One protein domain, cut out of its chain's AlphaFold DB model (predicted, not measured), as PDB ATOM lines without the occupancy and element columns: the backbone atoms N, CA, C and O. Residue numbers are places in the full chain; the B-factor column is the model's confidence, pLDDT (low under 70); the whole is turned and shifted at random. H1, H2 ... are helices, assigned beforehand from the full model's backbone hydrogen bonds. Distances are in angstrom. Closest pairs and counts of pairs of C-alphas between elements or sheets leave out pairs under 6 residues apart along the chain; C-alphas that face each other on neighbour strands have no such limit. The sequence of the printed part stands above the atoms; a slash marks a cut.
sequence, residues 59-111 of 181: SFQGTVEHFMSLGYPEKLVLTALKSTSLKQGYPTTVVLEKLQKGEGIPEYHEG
ATOM      1  N   SER A  59      39.899 -12.053  19.000       74.25
ATOM      2  CA  SER A  59      40.114 -13.140  18.033       74.25
ATOM      3  C   SER A  59      38.803 -13.703  17.472       74.25
ATOM      4  O   SER A  59      37.791 -13.834  18.168       74.25
ATOM      5  N   PHE A  60      38.825 -14.070  16.187       83.19
ATOM      6  CA  PHE A  60      37.723 -14.778  15.526       83.19
ATOM      7  C   PHE A  60      37.320 -16.032  16.316       83.19
ATOM      8  O   PHE A  60      36.142 -16.222  16.609       83.19
ATOM      9  N   GLN A  61      38.308 -16.814  16.756       87.06
ATOM     10  CA  GLN A  61      38.095 -18.038  17.525       87.06
ATOM     11  C   GLN A  61      37.390 -17.783  18.866       87.06
ATOM     12  O   GLN A  61      36.403 -18.448  19.169       87.06
ATOM     13  N   GLY A  62      37.808 -16.762  19.622       87.38
ATOM     14  CA  GLY A  62      37.147 -16.410  20.885       87.38
ATOM     15  C   GLY A  62      35.692 -15.972  20.691       87.38
ATOM     16  O   GLY A  62      34.838 -16.220  21.538       87.38
ATOM     17  N   THR A  63      35.381 -15.381  19.533       87.31
ATOM     18  CA  THR A  63      34.001 -15.032  19.159       87.31
ATOM     19  C   THR A  63      33.154 -16.274  18.906       87.31
ATOM     20  O   THR A  63      32.003 -16.339  19.338       87.31
ATOM     21  N   VAL A  64      33.717 -17.249  18.189       92.50
ATOM     22  CA  VAL A  64      33.044 -18.515  17.891       92.50
ATOM     23  C   VAL A  64      32.746 -19.262  19.191       92.50
ATOM     24  O   VAL A  64      31.596 -19.622  19.440       92.50
ATOM     25  N   GLU A  65      33.752 -19.403  20.055       92.88
ATOM     26  CA  GLU A  65      33.635 -20.070  21.355       92.88
ATOM     27  C   GLU A  65      32.605 -19.391  22.262       92.88
ATOM     28  O   GLU A  65      31.779 -20.074  22.872       92.88
ATOM     29  N   HIS A  66      32.580 -18.054  22.295       91.44
ATOM     30  CA  HIS A  66      31.579 -17.298  23.044       91.44
ATOM     31  C   HIS A  66      30.150 -17.671  22.631       91.44
ATOM     32  O   HIS A  66      29.354 -18.067  23.481       91.44
ATOM     33  N   PHE A  67      29.809 -17.610  21.341       93.69
ATOM     34  CA  PHE A  67      28.451 -17.944  20.903       93.69
ATOM     35  C   PHE A  67      28.128 -19.435  21.045       93.69
ATOM     36  O   PHE A  67      26.990 -19.777  21.367       93.69
ATOM     37  N   MET A  68      29.112 -20.321  20.885       95.62
ATOM     38  CA  MET A  68      28.922 -21.747  21.160       95.62
ATOM     39  C   MET A  68      28.611 -22.008  22.638       95.62
ATOM     40  O   MET A  68      27.724 -22.804  22.939       95.62
ATOM     41  N   SER A  69      29.261 -21.290  23.564       95.56
ATOM     42  CA  SER A  69      28.971 -21.381  25.004       95.56
ATOM     43  C   SER A  69      27.545 -20.944  25.369       95.56
ATOM     44  O   SER A  69      26.988 -21.420  26.355       95.56
ATOM     45  N   LEU A  70      26.921 -20.097  24.541       93.38
ATOM     46  CA  LEU A  70      25.521 -19.680  24.685       93.38
ATOM     47  C   LEU A  70      24.528 -20.721  24.133       93.38
ATOM     48  O   LEU A  70      23.319 -20.498  24.168       93.38
ATOM     49  N   GLY A  71      25.026 -21.851  23.623       95.06
ATOM     50  CA  GLY A  71      24.227 -22.962  23.107       95.06
ATOM     51  C   GLY A  71      23.941 -22.896  21.607       95.06
ATOM     52  O   GLY A  71      23.182 -23.726  21.102       95.06
ATOM     53  N   TYR A  72      24.538 -21.950  20.871       96.19
ATOM     54  CA  TYR A  72      24.380 -21.903  19.418       96.19
ATOM     55  C   TYR A  72      25.249 -22.969  18.731       96.19
ATOM     56  O   TYR A  72      26.442 -23.075  19.025       96.19
ATOM     57  N   PRO A  73      24.706 -23.726  17.760       96.31
ATOM     58  CA  PRO A  73      25.504 -24.640  16.953       96.31
ATOM     59  C   PRO A  73      26.586 -23.891  16.170       96.31
ATOM     60  O   PRO A  73      26.299 -22.872  15.538       96.31
ATOM     61  N   GLU A  74      27.797 -24.447  16.115       95.38
ATOM     62  CA  GLU A  74      28.950 -23.855  15.415       95.38
ATOM     63  C   GLU A  74      28.611 -23.423  13.980       95.38
ATOM     64  O   GLU A  74      28.920 -22.309  13.560       95.38
ATOM     65  N   LYS A  75      27.874 -24.258  13.237       96.00
ATOM     66  CA  LYS A  75      27.433 -23.941  11.870       96.00
ATOM     67  C   LYS A  75      26.630 -22.634  11.793       96.00
ATOM     68  O   LYS A  75      26.808 -21.868  10.844       96.00
ATOM     69  N   LEU A  76      25.747 -22.378  12.762       96.62
ATOM     70  CA  LEU A  76      24.959 -21.143  12.800       96.62
ATOM     71  C   LEU A  76      25.838 -19.950  13.168       96.62
ATOM     72  O   LEU A  76      25.714 -18.901  12.543       96.62
ATOM     73  N   VAL A  77      26.770 -20.135  14.105       95.81
ATOM     74  CA  VAL A  77      27.744 -19.109  14.508       95.81
ATOM     75  C   VAL A  77      28.613 -18.675  13.334       95.81
ATOM     76  O   VAL A  77      28.687 -17.485  13.031       95.81
ATOM     77  N   LEU A  78      29.203 -19.625  12.609       94.62
ATOM     78  CA  LEU A  78      30.010 -19.335  11.426       94.62
ATOM     79  C   LEU A  78      29.189 -18.636  10.338       94.62
ATOM     80  O   LEU A  78      29.672 -17.696   9.712       94.62
ATOM     81  N   THR A  79      27.941 -19.062  10.127       95.31
ATOM     82  CA  THR A  79      27.043 -18.425   9.151       95.31
ATOM     83  C   THR A  79      26.733 -16.983   9.549       95.31
ATOM     84  O   THR A  79      26.845 -16.081   8.718       95.31
ATOM     85  N   ALA A  80      26.405 -16.745  10.820       95.88
ATOM     86  CA  ALA A  80      26.111 -15.417  11.336       95.88
ATOM     87  C   ALA A  80      27.318 -14.485  11.205       95.88
ATOM     88  O   ALA A  80      27.200 -13.422  10.600       95.88
ATOM     89  N   LEU A  81      28.496 -14.920  11.658       94.25
ATOM     90  CA  LEU A  81      29.724 -14.131  11.562       94.25
ATOM     91  C   LEU A  81      30.099 -13.822  10.109       94.25
ATOM     92  O   LEU A  81      30.431 -12.683   9.782       94.25
ATOM     93  N   LYS A  82      29.993 -14.800   9.201       93.50
ATOM     94  CA  LYS A  82      30.234 -14.566   7.768       93.50
ATOM     95  C   LYS A  82      29.252 -13.560   7.178       93.50
ATOM     96  O   LYS A  82      29.660 -12.739   6.363       93.50
ATOM     97  N   SER A  83      27.986 -13.573   7.595       95.44
ATOM     98  CA  SER A  83      26.979 -12.614   7.118       95.44
ATOM     99  C   SER A  83      27.165 -11.194   7.668       95.44
ATOM    100  O   SER A  83      26.590 -10.255   7.136       95.44
ATOM    101  N   THR A  84      27.993 -10.994   8.694       95.56
ATOM    102  CA  THR A  84      28.191  -9.684   9.342       95.56
ATOM    103  C   THR A  84      29.616  -9.154   9.216       95.56
ATOM    104  O   THR A  84      30.018  -8.243   9.940       95.56
ATOM    105  N   SER A  85      30.404  -9.713   8.293       93.62
ATOM    106  CA  SER A  85      31.829  -9.384   8.123       93.62
ATOM    107  C   SER A  85      32.630  -9.563   9.416       93.62
ATOM    108  O   SER A  85      33.505  -8.756   9.726       93.62
ATOM    109  N   LEU A  86      32.300 -10.607  10.182       88.81
ATOM    110  CA  LEU A  86      32.898 -10.955  11.472       88.81
ATOM    111  C   LEU A  86      32.698  -9.895  12.566       88.81
ATOM    112  O   LEU A  86      33.391  -9.923  13.584       88.81
ATOM    113  N   LYS A  87      31.752  -8.962  12.391       84.56
ATOM    114  CA  LYS A  87      31.420  -8.002  13.446       84.56
ATOM    115  C   LYS A  87      30.841  -8.731  14.650       84.56
ATOM    116  O   LYS A  87      29.868  -9.476  14.548       84.56
ATOM    117  N   GLN A  88      31.399  -8.457  15.818       79.31
ATOM    118  CA  GLN A  88      30.758  -8.794  17.080       79.31
ATOM    119  C   GLN A  88      29.611  -7.809  17.355       79.31
ATOM    120  O   GLN A  88      29.649  -6.656  16.920       79.31
ATOM    121  N   GLY A  89      28.589  -8.258  18.084       85.62
ATOM    122  CA  GLY A  89      27.486  -7.410  18.539       85.62
ATOM    123  C   GLY A  89      26.178  -7.599  17.771       85.62
ATOM    124  O   GLY A  89      25.889  -8.682  17.259       85.62
ATOM    125  N   TYR A  90      25.374  -6.531  17.735       90.56
ATOM    126  CA  TYR A  90      23.944  -6.589  17.418       90.56
ATOM    127  C   TYR A  90      23.586  -7.269  16.079       90.56
ATOM    128  O   TYR A  90      22.709  -8.134  16.079       90.56
ATOM    129  N   PRO A  91      24.261  -6.991  14.943       91.81
ATOM    130  CA  PRO A  91      23.936  -7.675  13.689       91.81
ATOM    131  C   PRO A  91      24.100  -9.199  13.784       91.81
ATOM    132  O   PRO A  91      23.261  -9.947  13.290       91.81
ATOM    133  N   THR A  92      25.146  -9.673  14.467       94.75
ATOM    134  CA  THR A  92      25.438 -11.109  14.597       94.75
ATOM    135  C   THR A  92      24.429 -11.800  15.502       94.75
ATOM    136  O   THR A  92      23.963 -12.888  15.169       94.75
ATOM    137  N   THR A  93      24.029 -11.160  16.602       94.50
ATOM    138  CA  THR A  93      22.999 -11.709  17.496       94.50
ATOM    139  C   THR A  93      21.646 -11.816  16.800       94.50
ATOM    140  O   THR A  93      20.963 -12.825  16.957       94.50
ATOM    141  N   VAL A  94      21.281 -10.828  15.973       95.38
ATOM    142  CA  VAL A  94      20.035 -10.859  15.191       95.38
ATOM    143  C   VAL A  94      20.044 -12.015  14.189       95.38
ATOM    144  O   VAL A  94      19.054 -12.738  14.074       95.38
ATOM    145  N   VAL A  95      21.156 -12.230  13.478       96.94
ATOM    146  CA  VAL A  95      21.266 -13.352  12.531       96.94
ATOM    147  C   VAL A  95      21.203 -14.692  13.262       96.94
ATOM    148  O   VAL A  95      20.480 -15.582  12.823       96.94
ATOM    149  N   LEU A  96      21.904 -14.833  14.390       96.62
ATOM    150  CA  LEU A  96      21.864 -16.048  15.207       96.62
ATOM    151  C   LEU A  96      20.444 -16.397  15.654       96.62
ATOM    152  O   LEU A  96      20.012 -17.534  15.472       96.62
ATOM    153  N   GLU A  97      19.700 -15.424  16.175       95.75
ATOM    154  CA  GLU A  97      18.323 -15.634  16.624       95.75
ATOM    155  C   GLU A  97      17.418 -16.099  15.472       95.75
ATOM    156  O   GLU A  97      16.620 -17.027  15.620       95.75
ATOM    157  N   LYS A  98      17.560 -15.480  14.299       96.94
ATOM    158  CA  LYS A  98      16.760 -15.792  13.107       96.94
ATOM    159  C   LYS A  98      17.098 -17.159  12.522       96.94
ATOM    160  O   LYS A  98      16.194 -17.923  12.185       96.94
ATOM    161  N   LEU A  99      18.381 -17.507  12.474       96.81
ATOM    162  CA  LEU A  99      18.833 -18.831  12.061       96.81
ATOM    163  C   LEU A  99      18.358 -19.921  13.027       96.81
ATOM    164  O   LEU A  99      17.902 -20.966  12.572       96.81
ATOM    165  N   GLN A 100      18.399 -19.666  14.337       96.12
ATOM    166  CA  GLN A 100      17.921 -20.605  15.354       96.12
ATOM    167  C   GLN A 100      16.418 -20.902  15.205       96.12
ATOM    168  O   GLN A 100      15.984 -22.024  15.456       96.12
ATOM    169  N   LYS A 101      15.630 -19.917  14.756       96.44
ATOM    170  CA  LYS A 101      14.195 -20.064  14.447       96.44
ATOM    171  C   LYS A 101      13.918 -20.680  13.068       96.44
ATOM    172  O   LYS A 101      12.761 -20.911  12.734       96.44
ATOM    173  N   GLY A 102      14.949 -20.940  12.262       95.75
ATOM    174  CA  GLY A 102      14.805 -21.453  10.898       95.75
ATOM    175  C   GLY A 102      14.319 -20.415   9.879       95.75
ATOM    176  O   GLY A 102      13.912 -20.790   8.785       95.75
ATOM    177  N   GLU A 103      14.372 -19.120  10.206       94.75
ATOM    178  CA  GLU A 103      13.889 -18.030   9.341       94.75
ATOM    179  C   GLU A 103      14.920 -17.596   8.281       94.75
ATOM    180  O   GLU A 103      14.592 -16.853   7.359       94.75
ATOM    181  N   GLY A 104      16.168 -18.061   8.395       95.06
ATOM    182  CA  GLY A 104      17.249 -17.703   7.476       95.06
ATOM    183  C   GLY A 104      17.941 -16.378   7.819       95.06
ATOM    184  O   GLY A 104      17.868 -15.888   8.946       95.06
ATOM    185  N   ILE A 105      18.670 -15.824   6.843       96.31
ATOM    186  CA  ILE A 105      19.412 -14.561   6.995       96.31
ATOM    187  C   ILE A 105      18.458 -13.379   6.750       96.31
ATOM    188  O   ILE A 105      17.834 -13.325   5.690       96.31
ATOM    189  N   PRO A 106      18.369 -12.401   7.670       95.62
ATOM    190  CA  PRO A 106      17.561 -11.198   7.484       95.62
ATOM    191  C   PRO A 106      17.943 -10.394   6.238       95.62
ATOM    192  O   PRO A 106      19.078  -9.944   6.092       95.62
ATOM    193  N   GLU A 107      16.969 -10.146   5.363       94.44
ATOM    194  CA  GLU A 107      17.219  -9.440   4.101       94.44
ATOM    195  C   GLU A 107      17.349  -7.919   4.261       94.44
ATOM    196  O   GLU A 107      18.117  -7.280   3.539       94.44
ATOM    197  N   TYR A 108      16.634  -7.335   5.226       93.06
ATOM    198  CA  TYR A 108      16.480  -5.884   5.393       93.06
ATOM    199  C   TYR A 108      17.106  -5.370   6.692       93.06
ATOM    200  O   TYR A 108      16.495  -4.586   7.412       93.06
ATOM    201  N   HIS A 109      18.312  -5.837   7.013       95.00
ATOM    202  CA  HIS A 109      19.028  -5.406   8.211       95.00
ATOM    203  C   HIS A 109      20.390  -4.804   7.857       95.00
ATOM    204  O   HIS A 109      21.174  -5.392   7.105       95.00
ATOM    205  N   GLU A 110      20.677  -3.626   8.411       94.50
ATOM    206  CA  GLU A 110      21.981  -2.982   8.272       94.50
ATOM    207  C   GLU A 110      23.075  -3.857   8.901       94.50
ATOM    208  O   GLU A 110      22.871  -4.534   9.911       94.50
ATOM    209  N   GLY A 111      24.246  -3.894   8.270       94.12
ATOM    210  CA  GLY A 111      25.350  -4.758   8.694       94.12
ATOM    211  C   GLY A 111      25.152  -6.264   8.456       94.12
ATOM    212  O   GLY A 111      26.091  -7.007   8.723       94.12
TER     213      GLY A 111
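AT A GLANCE: This is residues 59 to 111 of the 181 residues of the protein "Putative transcription factor protein" of Togninia minima (strain UCR-PA7) (UniProt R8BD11). Three short helices follow one another in a zigzag, H2 standing between H1 and H3 and touching both, while H1 and H3 stay apart. After H3, residues 101 to 111 make a tail with no named element, which folds back past H3. The printed part has 53 residues with three named helices, in the order H1, H2, H3, and no named strand; the class is all helix. The whole is compact, with a radius of gyration of the C-alphas of 10.0 A and spans of 28 by 20 by 14 A.

IN THESE COORDINATES: Find C-alpha 60 at (37.723, -14.778, 15.526); from there H1, residues 60 to 69, runs 14.5 A from first to last C-alpha. Next look at C-alpha 74 at (28.950, -23.855, 15.415), where H2, residues 74 to 83, begins a run of 14.1 A. H3, residues 90 to 100, is the longest helix by residues; it runs 15.4 A and ends at C-alpha 100, at (17.921, -20.605, 15.354).

HOW THE PARTS SIT: Start at the end of H1: H1 and H2 touch, and their closest C-alphas, those of Met 68 and Glu 74, are 6.1 A apart. The two run opposite ways at a steep tilt of 49 degrees. Going on, you find that H2 and H3 touch, closest at the C-alphas of Ala 80 and Val 95, 5.4 A apart. They too run opposite ways, at a steep tilt of 45 degrees. In H1, H2 and H3 every O i to N i+4 pair is within hydrogen-bond range.

THE WHOLE: The C-alphas farthest apart are those of Ser 59 and Glu 103, at 28.1 A. The printed part has no cut. The link from H1 to H2 is tight, with 4 residues, and that from H2 to H3 is short, with 6. In this model the mean pLDDT of the printed part is 93.1, and no printed residue is under 70.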